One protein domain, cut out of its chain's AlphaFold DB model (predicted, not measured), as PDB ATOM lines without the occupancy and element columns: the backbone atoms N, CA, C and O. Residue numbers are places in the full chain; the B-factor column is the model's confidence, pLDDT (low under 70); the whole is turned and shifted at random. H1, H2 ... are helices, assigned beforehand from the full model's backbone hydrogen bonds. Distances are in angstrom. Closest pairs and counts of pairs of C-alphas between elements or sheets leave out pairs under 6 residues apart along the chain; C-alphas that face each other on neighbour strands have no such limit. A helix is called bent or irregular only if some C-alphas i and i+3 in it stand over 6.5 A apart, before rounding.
ATOM      1  N   LYS A1082     179.610 286.154 306.991       82.25
ATOM      2  CA  LYS A1082     178.634 286.585 305.965       82.25
ATOM      3  C   LYS A1082     177.444 287.314 306.577       82.25
ATOM      4  O   LYS A1082     177.000 288.323 306.039       82.25
ATOM      5  N   PHE A1083     176.942 286.792 307.691       84.44
ATOM      6  CA  PHE A1083     175.827 287.361 308.432       84.44
ATOM      7  C   PHE A1083     176.157 288.767 308.943       84.44
ATOM      8  O   PHE A1083     175.432 289.711 308.644       84.44
ATOM      9  N   LEU A1084     177.284 288.917 309.645       82.50
ATOM     10  CA  LEU A1084     177.737 290.193 310.196       82.50
ATOM     11  C   LEU A1084     178.022 291.213 309.095       82.50
ATOM     12  O   LEU A1084     177.573 292.350 309.202       82.50
ATOM     13  N   LYS A1085     178.706 290.808 308.016       81.31
ATOM     14  CA  LYS A1085     179.015 291.705 306.896       81.31
ATOM     15  C   LYS A1085     177.742 292.238 306.236       81.31
ATOM     16  O   LYS A1085     177.604 293.445 306.101       81.31
ATOM     17  N   LYS A1086     176.783 291.361 305.912       82.81
ATOM     18  CA  LYS A1086     175.508 291.763 305.299       82.81
ATOM     19  C   LYS A1086     174.766 292.804 306.144       82.81
ATOM     20  O   LYS A1086     174.394 293.852 305.629       82.81
ATOM     21  N   TYR A1087     174.553 292.522 307.430       83.12
ATOM     22  CA  TYR A1087     173.783 293.423 308.290       83.12
ATOM     23  C   TYR A1087     174.560 294.678 308.693       83.12
ATOM     24  O   TYR A1087     173.938 295.707 308.926       83.12
ATOM     25  N   SER A1088     175.895 294.628 308.728       81.75
ATOM     26  CA  SER A1088     176.722 295.822 308.913       81.75
ATOM     27  C   SER A1088     176.655 296.745 307.698       81.75
ATOM     28  O   SER A1088     176.507 297.950 307.879       81.75
ATOM     29  N   ASP A1089     176.707 296.200 306.480       80.44
ATOM     30  CA  ASP A1089     176.580 296.980 305.244       80.44
ATOM     31  C   ASP A1089     175.176 297.611 305.137       80.44
ATOM     32  O   ASP A1089     175.058 298.811 304.887       80.44
ATOM     33  N   GLU A1090     174.114 296.840 305.415       83.31
ATOM     34  CA  GLU A1090     172.735 297.352 305.471       83.31
ATOM     35  C   GLU A1090     172.557 298.422 306.564       83.31
ATOM     36  O   GLU A1090     171.939 299.455 306.313       83.31
ATOM     37  N   HIS A1091     173.123 298.213 307.759       84.50
ATOM     38  CA  HIS A1091     173.084 299.195 308.845       84.50
ATOM     39  C   HIS A1091     173.796 300.492 308.450       84.50
ATOM     40  O   HIS A1091     173.221 301.563 308.602       84.50
ATOM     41  N   ASN A1092     175.005 300.405 307.886       82.38
ATOM     42  CA  ASN A1092     175.781 301.570 307.458       82.38
ATOM     43  C   ASN A1092     175.060 302.380 306.375       82.38
ATOM     44  O   ASN A1092     175.105 303.610 306.397       82.38
ATOM     45  N   GLU A1093     174.387 301.711 305.437       83.62
ATOM     46  CA  GLU A1093     173.574 302.381 304.420       83.62
ATOM     47  C   GLU A1093     172.376 303.108 305.047       83.62
ATOM     48  O   GLU A1093     172.111 304.263 304.713       83.62
ATOM     49  N   ILE A1094     171.699 302.489 306.022       86.12
ATOM     50  CA  ILE A1094     170.610 303.145 306.757       86.12
ATOM     51  C   ILE A1094     171.135 304.331 307.573       86.12
ATOM     52  O   ILE A1094     170.520 305.393 307.544       86.12
ATOM     53  N   THR A1095     172.273 304.202 308.258       84.62
ATOM     54  CA  THR A1095     172.885 305.300 309.021       84.62
ATOM     55  C   THR A1095     173.191 306.495 308.120       84.62
ATOM     56  O   THR A1095     172.857 307.623 308.474       84.62
ATOM     57  N   LYS A1096     173.753 306.261 306.926       85.81
ATOM     58  CA  LYS A1096     173.984 307.329 305.940       85.81
ATOM     59  C   LYS A1096     172.681 308.000 305.514       85.81
ATOM     60  O   LYS A1096     172.629 309.225 305.475       85.81
ATOM     61  N   GLN A1097     171.638 307.217 305.231       84.75
ATOM     62  CA  GLN A1097     170.323 307.760 304.880       84.75
ATOM     63  C   GLN A1097     169.750 308.601 306.030       84.75
ATOM     64  O   GLN A1097     169.337 309.730 305.792       84.75
ATOM     65  N   VAL A1098     169.796 308.119 307.276       85.69
ATOM     66  CA  VAL A1098     169.308 308.861 308.453       85.69
ATOM     67  C   VAL A1098     170.036 310.197 308.623       85.69
ATOM     68  O   VAL A1098     169.365 311.203 308.813       85.69
ATOM     69  N   ILE A1099     171.368 310.233 308.489       83.50
ATOM     70  CA  ILE A1099     172.158 311.474 308.608       83.50
ATOM     71  C   ILE A1099     171.764 312.492 307.528       83.50
ATOM     72  O   ILE A1099     171.569 313.668 307.831       83.50
ATOM     73  N   ILE A1100     171.627 312.048 306.273       83.75
ATOM     74  CA  ILE A1100     171.222 312.921 305.159       83.75
ATOM     75  C   ILE A1100     169.820 313.489 305.419       83.75
ATOM     76  O   ILE A1100     169.606 314.696 305.310       83.75
ATOM     77  N   TYR A1101     168.873 312.639 305.820       81.75
ATOM     78  CA  TYR A1101     167.498 313.066 306.062       81.75
ATOM     79  C   TYR A1101     167.331 313.909 307.324       81.75
ATOM     80  O   TYR A1101     166.450 314.763 307.364       81.75
ATOM     81  N   GLU A1102     168.172 313.732 308.341       80.44
ATOM     82  CA  GLU A1102     168.170 314.607 309.511       80.44
ATOM     83  C   GLU A1102     168.522 316.051 309.120       80.44
ATOM     84  O   GLU A1102     167.860 316.991 309.569       80.44
ATOM     85  N   GLU A1103     169.506 316.244 308.235       79.81
ATOM     86  CA  GLU A1103     169.838 317.568 307.694       79.81
ATOM     87  C   GLU A1103     168.694 318.143 306.848       79.81
ATOM     88  O   GLU A1103     168.338 319.313 307.017       79.81
ATOM     89  N   GLU A1104     168.059 317.331 305.995       79.44
ATOM     90  CA  GLU A1104     166.878 317.754 305.228       79.44
ATOM     91  C   GLU A1104     165.705 318.154 306.137       79.44
ATOM     92  O   GLU A1104     165.056 319.173 305.893       79.44
ATOM     93  N   MET A1105     165.464 317.424 307.231       77.56
ATOM     94  CA  MET A1105     164.423 317.754 308.207       77.56
ATOM     95  C   MET A1105     164.744 319.015 309.009       77.56
ATOM     96  O   MET A1105     163.847 319.828 309.238       77.56
ATOM     97  N   ARG A1106     166.005 319.230 309.414       78.25
ATOM     98  CA  ARG A1106     166.418 320.481 310.077       78.25
ATOM     99  C   ARG A1106     166.191 321.684 309.163       78.25
ATOM    100  O   ARG A1106     165.647 322.688 309.622       78.25
ATOM    101  N   ASN A1107     166.531 321.557 307.882       78.62
ATOM    102  CA  ASN A1107     166.318 322.607 306.885       78.62
ATOM    103  C   ASN A1107     164.821 322.817 306.586       78.62
ATOM    104  O   ASN A1107     164.362 323.953 306.475       78.62
ATOM    105  N   GLY A1108     164.037 321.737 306.536       74.25
ATOM    106  CA  GLY A1108     162.584 321.761 306.344       74.25
ATOM    107  C   GLY A1108     161.771 322.130 307.591       74.25
ATOM    108  O   GLY A1108     160.554 322.287 307.500       74.25
ATOM    109  N   ARG A1109     162.407 322.303 308.761       78.31
ATOM    110  CA  ARG A1109     161.728 322.553 310.045       78.31
ATOM    111  C   ARG A1109     160.904 323.836 310.038       78.31
ATOM    112  O   ARG A1109     159.818 323.863 310.605       78.31
ATOM    113  N   ILE A1110     161.407 324.893 309.402       77.31
ATOM    114  CA  ILE A1110     160.692 326.176 309.303       77.31
ATOM    115  C   ILE A1110     159.423 326.003 308.464       77.31
ATOM    116  O   ILE A1110     158.361 326.498 308.835       77.31
ATOM    117  N   GLN A1111     159.518 325.248 307.369       74.50
ATOM    118  CA  GLN A1111     158.385 324.951 306.502       74.50
ATOM    119  C   GLN A1111     157.348 324.079 307.221       74.50
ATOM    120  O   GLN A1111     156.174 324.429 307.218       74.50
ATOM    121  N   LEU A1112     157.786 323.050 307.957       77.06
ATOM    122  CA  LEU A1112     156.909 322.247 308.814       77.06
ATOM    123  C   LEU A1112     156.180 323.106 309.853       77.06
ATOM    124  O   LEU A1112     154.981 322.948 310.049       77.06
ATOM    125  N   ILE A1113     156.893 324.006 310.537       76.56
ATOM    126  CA  ILE A1113     156.297 324.896 311.540       76.56
ATOM    127  C   ILE A1113     155.229 325.780 310.887       76.56
ATOM    128  O   ILE A1113     154.127 325.881 311.422       76.56
ATOM    129  N   ASN A1114     155.514 326.357 309.719       73.62
ATOM    130  CA  ASN A1114     154.546 327.166 308.979       73.62
ATOM    131  C   ASN A1114     153.309 326.350 308.556       73.62
ATOM    132  O   ASN A1114     152.182 326.807 308.754       73.62
ATOM    133  N   ASP A1115     153.508 325.128 308.058       72.94
ATOM    134  CA  ASP A1115     152.429 324.213 307.670       72.94
ATOM    135  C   ASP A1115     151.578 323.790 308.887       72.94
ATOM    136  O   ASP A1115     150.349 323.711 308.806       72.94
ATOM    137  N   LEU A1116     152.211 323.589 310.052       71.12
ATOM    138  CA  LEU A1116     151.537 323.270 311.313       71.12
ATOM    139  C   LEU A1116     150.747 324.466 311.867       71.12
ATOM    140  O   LEU A1116     149.593 324.281 312.260       71.12
ATOM    141  N   TYR A1117     151.306 325.683 311.846       67.56
ATOM    142  CA  TYR A1117     150.614 326.910 312.276       67.56
ATOM    143  C   TYR A1117     149.375 327.201 311.425       67.56
ATOM    144  O   TYR A1117     148.345 327.602 311.967       67.56
ATOM    145  N   GLY A1118     149.435 326.937 310.114       61.47
ATOM    146  CA  GLY A1118     148.269 327.040 309.230       61.47
ATOM    147  C   GLY A1118     147.149 326.045 309.571       61.47
ATOM    148  O   GLY A1118     145.977 326.330 309.331       61.47
ATOM    149  N   SER A1119     147.491 324.899 310.172       57.97
ATOM    150  CA  SER A1119     146.551 323.818 310.515       57.97
ATOM    151  C   SER A1119     145.998 323.865 311.950       57.97
ATOM    152  O   SER A1119     144.983 323.227 312.229       57.97
ATOM    153  N   MET A1120     146.603 324.651 312.854       52.16
ATOM    154  CA  MET A1120     146.218 324.748 314.276       52.16
ATOM    155  C   MET A1120     144.842 325.390 314.538       52.16
ATOM    156  O   MET A1120     144.391 325.420 315.680       52.16
ATOM    157  N   LEU A1121     144.148 325.881 313.507       47.62
ATOM    158  CA  LEU A1121     142.846 326.541 313.656       47.62
ATOM    159  C   LEU A1121     141.626 325.611 313.577       47.62
ATOM    160  O   LEU A1121     140.509 326.117 313.684       47.62
ATOM    161  N   LYS A1122     141.772 324.286 313.414       49.84
ATOM    162  CA  LYS A1122     140.605 323.381 313.393       49.84
ATOM    163  C   LYS A1122     140.819 322.046 314.117       49.84
ATOM    164  O   LYS A1122     141.624 321.221 313.706       49.84
ATOM    165  N   GLU A1123     139.971 321.879 315.134       52.91
ATOM    166  CA  GLU A1123     139.485 320.649 315.779       52.91
ATOM    167  C   GLU A1123     140.460 319.799 316.616       52.91
ATOM    168  O   GLU A1123     141.458 319.254 316.149       52.91
ATOM    169  N   VAL A1124     140.074 319.636 317.886       42.69
ATOM    170  CA  VAL A1124     140.646 318.707 318.866       42.69
ATOM    171  C   VAL A1124     139.915 317.371 318.722       42.69
ATOM    172  O   VAL A1124     138.717 317.297 318.993       42.69
ATOM    173  N   ALA A1125     140.618 316.323 318.294       48.06
ATOM    174  CA  ALA A1125     140.086 314.962 318.267       48.06
ATOM    175  C   ALA A1125     140.321 314.258 319.618       48.06
ATOM    176  O   ALA A1125     141.348 314.453 320.267       48.06
ATOM    177  N   THR A1126     139.350 313.450 320.049       46.41
ATOM    178  CA  THR A1126     139.361 312.687 321.306       46.41
ATOM    179  C   THR A1126     140.367 311.532 321.288       46.41
ATOM    180  O   THR A1126     140.469 310.802 320.307       46.41
ATOM    181  N   PHE A1127     141.091 311.366 322.400       43.88
ATOM    182  CA  PHE A1127     142.203 310.425 322.589       43.88
ATOM    183  C   PHE A1127     141.714 309.042 323.058       43.88
ATOM    184  O   PHE A1127     141.031 308.957 324.080       43.88
ATOM    185  N   GLU A1128     142.118 307.957 322.385       44.97
ATOM    186  CA  GLU A1128     142.006 306.587 322.910       44.97
ATOM    187  C   GLU A1128     143.339 306.151 323.538       44.97
ATOM    188  O   GLU A1128     144.387 306.138 322.897       44.97
ATOM    189  N   ASN A1129     143.303 305.784 324.822       41.84
ATOM    190  CA  ASN A1129     144.476 305.386 325.603       41.84
ATOM    191  C   ASN A1129     144.994 303.998 325.174       41.84
ATOM    192  O   ASN A1129     144.619 302.977 325.751       41.84
ATOM    193  N   HIS A1130     145.891 303.937 324.186       44.88
ATOM    194  CA  HIS A1130     146.628 302.709 323.878       44.88
ATOM    195  C   HIS A1130     147.940 302.609 324.666       44.88
ATOM    196  O   HIS A1130     148.912 303.331 324.446       44.88
ATOM    197  N   ASN A1131     147.978 301.632 325.568       49.91
ATOM    198  CA  ASN A1131     149.142 301.275 326.364       49.91
ATOM    199  C   ASN A1131     150.166 300.418 325.600       49.91
ATOM    200  O   ASN A1131     150.274 299.216 325.842       49.91
ATOM    201  N   THR A1132     150.956 301.009 324.705       47.66
ATOM    202  CA  THR A1132     151.958 300.246 323.926       47.66
ATOM    203  C   THR A1132     153.383 300.789 323.993       47.66
ATOM    204  O   THR A1132     154.159 300.586 323.066       47.66
ATOM    205  N   VAL A1133     153.791 301.413 325.106       45.47
ATOM    206  CA  VAL A1133     155.221 301.686 325.352       45.47
ATOM    207  C   VAL A1133     155.669 301.019 326.645       45.47
ATOM    208  O   VAL A1133     155.510 301.521 327.760       45.47
ATOM    209  N   ASN A1134     156.228 299.827 326.481       45.16
ATOM    210  CA  ASN A1134     156.764 299.013 327.552       45.16
ATOM    211  C   ASN A1134     158.143 299.555 327.978       45.16
ATOM    212  O   ASN A1134     159.171 299.053 327.546       45.16
ATOM    213  N   LYS A1135     158.185 300.578 328.850       48.59
ATOM    214  CA  LYS A1135     159.433 301.206 329.361       48.59
ATOM    215  C   LYS A1135     160.373 300.264 330.152       48.59
ATOM    216  O   LYS A1135     161.361 300.728 330.710       48.59
ATOM    217  N   LYS A1136     160.070 298.963 330.238       43.34
ATOM    218  CA  LYS A1136     160.863 297.950 330.954       43.34
ATOM    219  C   LYS A1136     161.124 296.657 330.158       43.34
ATOM    220  O   LYS A1136     161.671 295.728 330.740       43.34
ATOM    221  N   SER A1137     160.787 296.567 328.865       42.09
ATOM    222  CA  SER A1137     161.135 295.390 328.042       42.09
ATOM    223  C   SER A1137     162.157 295.720 326.960       42.09
ATOM    224  O   SER A1137     162.132 296.790 326.364       42.09
ATOM    225  N   SER A1138     163.011 294.751 326.643       44.97
ATOM    226  CA  SER A1138     163.973 294.745 325.531       44.97
ATOM    227  C   SER A1138     163.320 294.625 324.135       44.97
ATOM    228  O   SER A1138     163.907 294.066 323.205       44.97
ATOM    229  N   GLU A1139     162.089 295.117 323.972       56.34
ATOM    230  CA  GLU A1139     161.298 294.994 322.740       56.34
ATOM    231  C   GLU A1139     161.187 296.338 322.020       56.34
ATOM    232  O   GLU A1139     160.986 297.376 322.645       56.34
ATOM    233  N   VAL A1140     161.362 296.315 320.697       66.69
ATOM    234  CA  VAL A1140     161.384 297.515 319.854       66.69
ATOM    235  C   VAL A1140     159.963 298.048 319.672       66.69
ATOM    236  O   VAL A1140     159.048 297.268 319.411       66.69
ATOM    237  N   THR A1141     159.774 299.364 319.801       75.56
ATOM    238  CA  THR A1141     158.467 300.016 319.629       75.56
ATOM    239  C   THR A1141     157.890 299.720 318.234       75.56
ATOM    240  O   THR A1141     158.612 299.841 317.242       75.56
ATOM    241  N   PRO A1142     156.608 299.333 318.108       73.38
ATOM    242  CA  PRO A1142     156.002 299.062 316.803       73.38
ATOM    243  C   PRO A1142     156.031 300.285 315.875       73.38
ATOM    244  O   PRO A1142     155.823 301.409 316.328       73.38
ATOM    245  N   TYR A1143     156.237 300.063 314.574       78.81
ATOM    246  CA  TYR A1143     156.237 301.110 313.538       78.81
ATOM    247  C   TYR A1143     154.966 301.981 313.584       78.81
ATOM    248  O   TYR A1143     155.055 303.210 313.563       78.81
ATOM    249  N   ASP A1144     153.805 301.343 313.760       75.62
ATOM    250  CA  ASP A1144     152.482 301.981 313.779       75.62
ATOM    251  C   ASP A1144     152.345 303.078 314.841       75.62
ATOM    252  O   ASP A1144     151.534 303.990 314.680       75.62
ATOM    253  N   TYR A1145     153.145 303.009 315.911       80.44
ATOM    254  CA  TYR A1145     153.178 304.022 316.962       80.44
ATOM    255  C   TYR A1145     153.621 305.387 316.429       80.44
ATOM    256  O   TYR A1145     153.032 306.411 316.769       80.44
ATOM    257  N   PHE A1146     154.647 305.404 315.576       81.88
ATOM    258  CA  PHE A1146     155.210 306.644 315.043       81.88
ATOM    259  C   PHE A1146     154.439 307.173 313.829       81.88
ATOM    260  O   PHE A1146     154.484 308.373 313.554       81.88
ATOM    261  N   GLU A1147     153.741 306.289 313.111       81.62
ATOM    262  CA  GLU A1147     152.891 306.650 311.974       81.62
ATOM    263  C   GLU A1147     151.529 307.209 312.415       81.62
ATOM    264  O   GLU A1147     150.987 308.090 311.759       81.62
ATOM    265  N   ASN A1148     150.975 306.742 313.538       78.62
ATOM    266  CA  ASN A1148     149.624 307.107 313.971       78.62
ATOM    267  C   ASN A1148     149.634 307.995 315.217       78.62
ATOM    268  O   ASN A1148     149.014 307.675 316.235       78.62
ATOM    269  N   ILE A1149     150.300 309.150 315.134       79.19
ATOM    270  CA  ILE A1149     150.346 310.102 316.254       79.19
ATOM    271  C   ILE A1149     148.954 310.659 316.596       79.19
ATOM    272  O   ILE A1149     148.728 311.088 317.724       79.19
ATOM    273  N   GLU A1150     147.987 310.591 315.675       74.94
ATOM    274  CA  GLU A1150     146.579 310.874 315.997       74.94
ATOM    275  C   GLU A1150     146.025 309.921 317.061       74.94
ATOM    276  O   GLU A1150     145.383 310.353 318.014       74.94
ATOM    277  N   ARG A1151     146.341 308.630 316.936       70.69
ATOM    278  CA  ARG A1151     145.808 307.568 317.787       70.69
ATOM    279  C   ARG A1151     146.540 307.490 319.120       70.69
ATOM    280  O   ARG A1151     145.905 307.280 320.144       70.69
ATOM    281  N   TYR A1152     147.863 307.654 319.106       68.56
ATOM    282  CA  TYR A1152     148.707 307.479 320.296       68.56
ATOM    283  C   TYR A1152     149.040 308.780 321.032       68.56
ATOM    284  O   TYR A1152     149.469 308.730 322.183       68.56
ATOM    285  N   HIS A1153     148.877 309.935 320.380       71.56
ATOM    286  CA  HIS A1153     149.237 311.239 320.940       71.56
ATOM    287  C   HIS A1153     148.133 312.306 320.826       71.56
ATOM    288  O   HIS A1153     148.319 313.408 321.337       71.56
ATOM    289  N   GLY A1154     146.968 311.990 320.245       66.25
ATOM    290  CA  GLY A1154     145.803 312.886 320.227       66.25
ATOM    291  C   GLY A1154     145.905 314.057 319.260       66.25
ATOM    292  O   GLY A1154     145.200 315.052 319.423       66.25
ATOM    293  N   PHE A1155     146.799 313.982 318.274       74.44
ATOM    294  CA  PHE A1155     146.876 314.990 317.220       74.44
ATOM    295  C   PHE A1155     145.718 314.839 316.224       74.44
ATOM    296  O   PHE A1155     145.185 313.749 316.025       74.44
ATOM    297  N   SER A1156     145.322 315.926 315.558       76.19
ATOM    298  CA  SER A1156     144.298 315.844 314.512       76.19
ATOM    299  C   SER A1156     144.808 315.048 313.303       76.19
ATOM    300  O   SER A1156     146.012 315.013 313.028       76.19
ATOM    301  N   LYS A1157     143.897 314.458 312.517       76.62
ATOM    302  CA  LYS A1157     144.258 313.718 311.289       76.62
ATOM    303  C   LYS A1157     145.045 314.570 310.288       76.62
ATOM    304  O   LYS A1157     145.901 314.063 309.562       76.62
ATOM    305  N   ALA A1158     144.770 315.876 310.255       75.06
ATOM    306  CA  ALA A1158     145.498 316.826 309.419       75.06
ATOM    307  C   ALA A1158     146.965 316.958 309.865       75.06
ATOM    308  O   ALA A1158     147.864 316.849 309.033       75.06
ATOM    309  N   ILE A1159     147.207 317.099 311.174       79.19
ATOM    310  CA  ILE A1159     148.556 317.164 311.755       79.19
ATOM    311  C   ILE A1159     149.288 315.828 311.584       79.19
ATOM    312  O   ILE A1159     150.455 315.822 311.204       79.19
ATOM    313  N   ASN A1160     148.601 314.699 311.784       83.31
ATOM    314  CA  ASN A1160     149.165 313.367 311.572       83.31
ATOM    315  C   ASN A1160     149.655 313.182 310.126       83.31
ATOM    316  O   ASN A1160     150.772 312.727 309.904       83.31
ATOM    317  N   LYS A1161     148.883 313.628 309.126       82.69
ATOM    318  CA  LYS A1161     149.285 313.549 307.712       82.69
ATOM    319  C   LYS A1161     150.499 314.427 307.386       82.69
ATOM    320  O   LYS A1161     151.365 314.002 306.622       82.69
ATOM    321  N   ILE A1162     150.573 315.632 307.959       82.56
ATOM    322  CA  ILE A1162     151.730 316.533 307.811       82.56
ATOM    323  C   ILE A1162     152.970 315.901 308.459       82.56
ATOM    324  O   ILE A1162     154.025 315.834 307.831       82.56
ATOM    325  N   TRP A1163     152.821 315.364 309.671       83.88
ATOM    326  CA  TRP A1163     153.874 314.657 310.394       83.88
ATOM    327  C   TRP A1163     154.391 313.446 309.618       83.88
ATOM    328  O   TRP A1163     155.580 313.394 309.316       83.88
ATOM    329  N   VAL A1164     153.517 312.508 309.238       84.00
ATOM    330  CA  VAL A1164     153.908 311.286 308.521       84.00
ATOM    331  C   VAL A1164     154.618 311.625 307.221       84.00
ATOM    332  O   VAL A1164     155.640 311.019 306.931       84.00
ATOM    333  N   ASN A1165     154.151 312.620 306.463       82.81
ATOM    334  CA  ASN A1165     154.852 313.064 305.257       82.81
ATOM    335  C   ASN A1165     156.251 313.609 305.562       82.81
ATOM    336  O   ASN A1165     157.182 313.332 304.808       82.81
ATOM    337  N   HIS A1166     156.405 314.342 306.665       82.25
ATOM    338  CA  HIS A1166     157.683 314.906 307.079       82.25
ATOM    339  C   HIS A1166     158.669 313.839 307.591       82.25
ATOM    340  O   HIS A1166     159.857 313.927 307.297       82.25
ATOM    341  N   VAL A1167     158.197 312.801 308.297       84.19
ATOM    342  CA  VAL A1167     159.053 311.731 308.856       84.19
ATOM    343  C   VAL A1167     159.090 310.437 308.042       84.19
ATOM    344  O   VAL A1167     159.806 309.509 308.413       84.19
ATOM    345  N   LYS A1168     158.356 310.342 306.926       83.69
ATOM    346  CA  LYS A1168     158.143 309.107 306.142       83.69
ATOM    347  C   LYS A1168     159.419 308.312 305.879       83.69
ATOM    348  O   LYS A1168     159.429 307.083 305.927       83.69
ATOM    349  N   ILE A1169     160.504 309.015 305.573       80.44
ATOM    350  CA  ILE A1169     161.758 308.380 305.180       80.44
ATOM    351  C   ILE A1169     162.515 307.845 306.402       80.44
ATOM    352  O   ILE A1169     163.024 306.723 306.353       80.44
ATOM    353  N   LEU A1170     162.491 308.573 307.527       84.06
ATOM    354  CA  LEU A1170     162.975 308.070 308.816       84.06
ATOM    355  C   LEU A1170     162.155 306.873 309.296       84.06
ATOM    356  O   LEU A1170     162.730 305.903 309.780       84.06
ATOM    357  N   LEU A1171     160.834 306.891 309.101       85.00
ATOM    358  CA  LEU A1171     159.967 305.752 309.407       85.00
ATOM    359  C   LEU A1171     160.345 304.520 308.572       85.00
ATOM    360  O   LEU A1171     160.510 303.430 309.118       85.00
ATOM    361  N   SER A1172     160.585 304.686 307.269       83.75
ATOM    362  CA  SER A1172     161.105 303.613 306.406       83.75
ATOM    363  C   SER A1172     162.469 303.089 306.890       83.75
ATOM    364  O   SER A1172     162.697 301.876 306.922       83.75
ATOM    365  N   CYS A1173     163.375 303.972 307.325       84.81
ATOM    366  CA  CYS A1173     164.656 303.574 307.922       84.81
ATOM    367  C   CYS A1173     164.458 302.781 309.225       84.81
ATOM    368  O   CYS A1173     165.081 301.736 309.417       84.81
ATOM    369  N   TYR A1174     163.539 303.226 310.084       85.19
ATOM    370  CA  TYR A1174     163.175 302.558 311.330       85.19
ATOM    371  C   TYR A1174     162.599 301.155 311.094       85.19
ATOM    372  O   TYR A1174     162.970 300.208 311.790       85.19
ATOM    373  N   GLN A1175     161.753 300.987 310.074       83.69
ATOM    374  CA  GLN A1175     161.177 299.694 309.686       83.69
ATOM    375  C   GLN A1175     162.243 298.701 309.185       83.69
ATOM    376  O   GLN A1175     162.214 297.500 309.486       83.69
ATOM    377  N   LYS A1176     163.234 299.199 308.437       83.44
ATOM    378  CA  LYS A1176     164.386 298.389 308.018       83.44
ATOM    379  C   LYS A1176     165.244 297.987 309.224       83.44
ATOM    380  O   LYS A1176     165.577 296.813 309.358       83.44
ATOM    381  N   LEU A1177     165.529 298.913 310.147       83.50
ATOM    382  CA  LEU A1177     166.299 298.636 311.370       83.50
ATOM    383  C   LEU A1177     165.610 297.624 312.292       83.50
ATOM    384  O   LEU A1177     166.258 296.703 312.779       83.50
ATOM    385  N   THR A1178     164.297 297.736 312.496       80.44
ATOM    386  CA  THR A1178     163.515 296.745 313.264       80.44
ATOM    387  C   THR A1178     163.615 295.352 312.652       80.44
ATOM    388  O   THR A1178     163.808 294.374 313.378       80.44
ATOM    389  N   SER A1179     163.568 295.257 311.322       79.06
ATOM    390  CA  SER A1179     163.768 293.995 310.602       79.06
ATOM    391  C   SER A1179     165.177 293.423 310.826       79.06
ATOM    392  O   SER A1179     165.323 292.220 311.051       79.06
ATOM    393  N   ILE A1180     166.220 294.263 310.838       82.69
ATOM    394  CA  ILE A1180     167.598 293.853 311.171       82.69
ATOM    395  C   ILE A1180     167.687 293.364 312.624       82.69
ATOM    396  O   ILE A1180     168.235 292.291 312.877       82.69
ATOM    397  N   ILE A1181     167.104 294.088 313.584       78.81
ATOM    398  CA  ILE A1181     167.103 293.706 315.006       78.81
ATOM    399  C   ILE A1181     166.406 292.356 315.203       78.81
ATOM    400  O   ILE A1181     166.905 291.500 315.930       78.81
ATOM    401  N   HIS A1182     165.278 292.122 314.529       75.56
ATOM    402  CA  HIS A1182     164.588 290.837 314.598       75.56
ATOM    403  C   HIS A1182     165.438 289.703 314.009       75.56
ATOM    404  O   HIS A1182     165.648 288.679 314.659       75.56
ATOM    405  N   ASN A1183     166.004 289.908 312.817       71.69
ATOM    406  CA  ASN A1183     166.815 288.897 312.138       71.69
ATOM    407  C   ASN A1183     168.132 288.581 312.875       71.69
ATOM    408  O   ASN A1183     168.589 287.439 312.866       71.69
ATOM    409  N   THR A1184     168.724 289.562 313.564       75.00
ATOM    410  CA  THR A1184     169.961 289.411 314.359       75.00
ATOM    411  C   THR A1184     169.773 288.688 315.690       75.00
ATOM    412  O   THR A1184     170.745 288.144 316.223       75.00
ATOM    413  N   LYS A1185     168.535 288.552 316.193       72.81
ATOM    414  CA  LYS A1185     168.247 287.716 317.375       72.81
ATOM    415  C   LYS A1185     168.591 286.240 317.151       72.81
ATOM    416  O   LYS A1185     168.974 285.579 318.113       72.81
ATOM    417  N   MET A1186     168.517 285.747 315.912       66.56
ATOM    418  CA  MET A1186     168.751 284.348 315.530       66.56
ATOM    419  C   MET A1186     169.980 284.207 314.621       66.56
ATOM    420  O   MET A1186     169.881 283.754 313.478       66.56
ATOM    421  N   SER A1187     171.153 284.606 315.118       76.69
ATOM    422  CA  SER A1187     172.420 284.405 314.402       76.69
ATOM    423  C   SER A1187     172.697 282.912 314.136       76.69
ATOM    424  O   SER A1187     172.184 282.053 314.859       76.69
ATOM    425  N   PRO A1188     173.529 282.564 313.136       75.31
ATOM    426  CA  PRO A1188     173.903 281.172 312.878       75.31
ATOM    427  C   PRO A1188     174.448 280.426 314.111       75.31
ATOM    428  O   PRO A1188     174.101 279.263 314.300       75.31
ATOM    429  N   TYR A1189     175.227 281.090 314.982       77.56
ATOM    430  CA  TYR A1189     175.643 280.529 316.282       77.56
ATOM    431  C   TYR A1189     174.448 280.236 317.201       77.56
ATOM    432  O   TYR A1189     174.302 279.106 317.662       77.56
ATOM    433  N   LYS A1190     173.548 281.209 317.403       75.06
ATOM    434  CA  LYS A1190     172.375 281.056 318.285       75.06
ATOM    435  C   LYS A1190     171.393 279.993 317.801       75.06
ATOM    436  O   LYS A1190     170.802 279.294 318.615       75.06
ATOM    437  N   LYS A1191     171.224 279.838 316.482       70.06
ATOM    438  CA  LYS A1191     170.396 278.764 315.904       70.06
ATOM    439  C   LYS A1191     170.967 277.381 316.220       70.06
ATOM    440  O   LYS A1191     170.204 276.459 316.495       70.06
ATOM    441  N   VAL A1192     172.295 277.234 316.200       68.88
ATOM    442  CA  VAL A1192     172.952 275.982 316.593       68.88
ATOM    443  C   VAL A1192     172.862 275.761 318.099       68.88
ATOM    444  O   VAL A1192     172.505 274.663 318.503       68.88
ATOM    445  N   GLU A1193     173.093 276.782 318.923       68.31
ATOM    446  CA  GLU A1193     172.918 276.692 320.382       68.31
ATOM    447  C   GLU A1193     171.491 276.298 320.774       68.31
ATOM    448  O   GLU A1193     171.310 275.398 321.588       68.31
ATOM    449  N   ALA A1194     170.473 276.902 320.160       62.94
ATOM    450  CA  ALA A1194     169.075 276.533 320.375       62.94
ATOM    451  C   ALA A1194     168.784 275.077 319.967       62.94
ATOM    452  O   ALA A1194     168.122 274.359 320.711       62.94
ATOM    453  N   ALA A1195     169.313 274.614 318.827       59.31
ATOM    454  CA  ALA A1195     169.161 273.225 318.387       59.31
ATOM    455  C   ALA A1195     169.879 272.230 319.320       59.31
ATOM    456  O   ALA A1195     169.342 271.161 319.599       59.31
ATOM    457  N   VAL A1196     171.062 272.588 319.831       61.03
ATOM    458  CA  VAL A1196     171.826 271.794 320.811       61.03
ATOM    459  C   VAL A1196     171.108 271.748 322.163       61.03
ATOM    460  O   VAL A1196     171.119 270.712 322.805       61.03
ATOM    461  N   SER A1197     170.463 272.843 322.576       55.91
ATOM    462  CA  SER A1197     169.767 272.956 323.871       55.91
ATOM    463  C   SER A1197     168.413 272.232 323.906       55.91
ATOM    464  O   SER A1197     167.828 272.071 324.972       55.91
ATOM    465  N   SER A1198     167.882 271.855 322.736       47.03
ATOM    466  CA  SER A1198     166.621 271.115 322.567       47.03
ATOM    467  C   SER A1198     166.785 269.585 322.508       47.03
ATOM    468  O   SER A1198     165.789 268.871 322.384       47.03
TER     469      SER A1198
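AT A GLANCE: This is residues 1082 to 1198 of the 1199 residues of the protein "P-loop containing nucleoside triphosphate hydrolase protein" of Rhizophagus irregularis (UniProt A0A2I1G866). Two bent helices, H1 and H4, nest as one L inside another, with small H2 and H3 in the inner corner and H5 at one far end. Residues 1120 to 1142 arch from H1 to H2. The printed part has 117 residues, 86 of them in five named helices, in the order H1, H2, H3, H4, H5, with no named strand; its class is all helix, and the whole is loose, with a radius of gyration of the C-alphas of 18.8 A and spans of 62 by 34 by 18 A.

HOW THE PARTS SIT: By hydrogen bonds H1, residues 1082 to 1119, is one helix, but bent: C-alphas 1107 and 1110 are 7.1 A apart. H4, residues 1157 to 1184, is likewise bent, with 7.9 A between C-alphas 1166 and 1169. H1a, 1082 to 1107, touches H4b, 1169 to 1184, opposite ways at a shallow tilt of 20 degrees; their closest C-alphas, Ile 1094 and Cys 1173, are 6.1 A apart. H1b, 1110 to 1119, touches H4a, 1157 to 1166, closest at C-alphas Leu 1116 and Ile 1159, 6.8 A. H2, 1143 to 1147, touches H4b; H3, 1149 to 1153, touches H4a; H5, 1188 to 1197, touches no helix. Inside H1a, H1b, H2, H3, H4a, H4b and H5, every O i to N i+4 pair is within hydrogen-bond range.

IN THESE COORDINATES: H1a, 38.1 A, begins at (178.634, 286.585, 305.965); H5 ends at (169.767, 272.956, 323.871).

THE WHOLE: The printed part has no cut. H1 to H2 is a long link. In the printed part 34 residues have pLDDT under 70, among them residues 1117 to 1140.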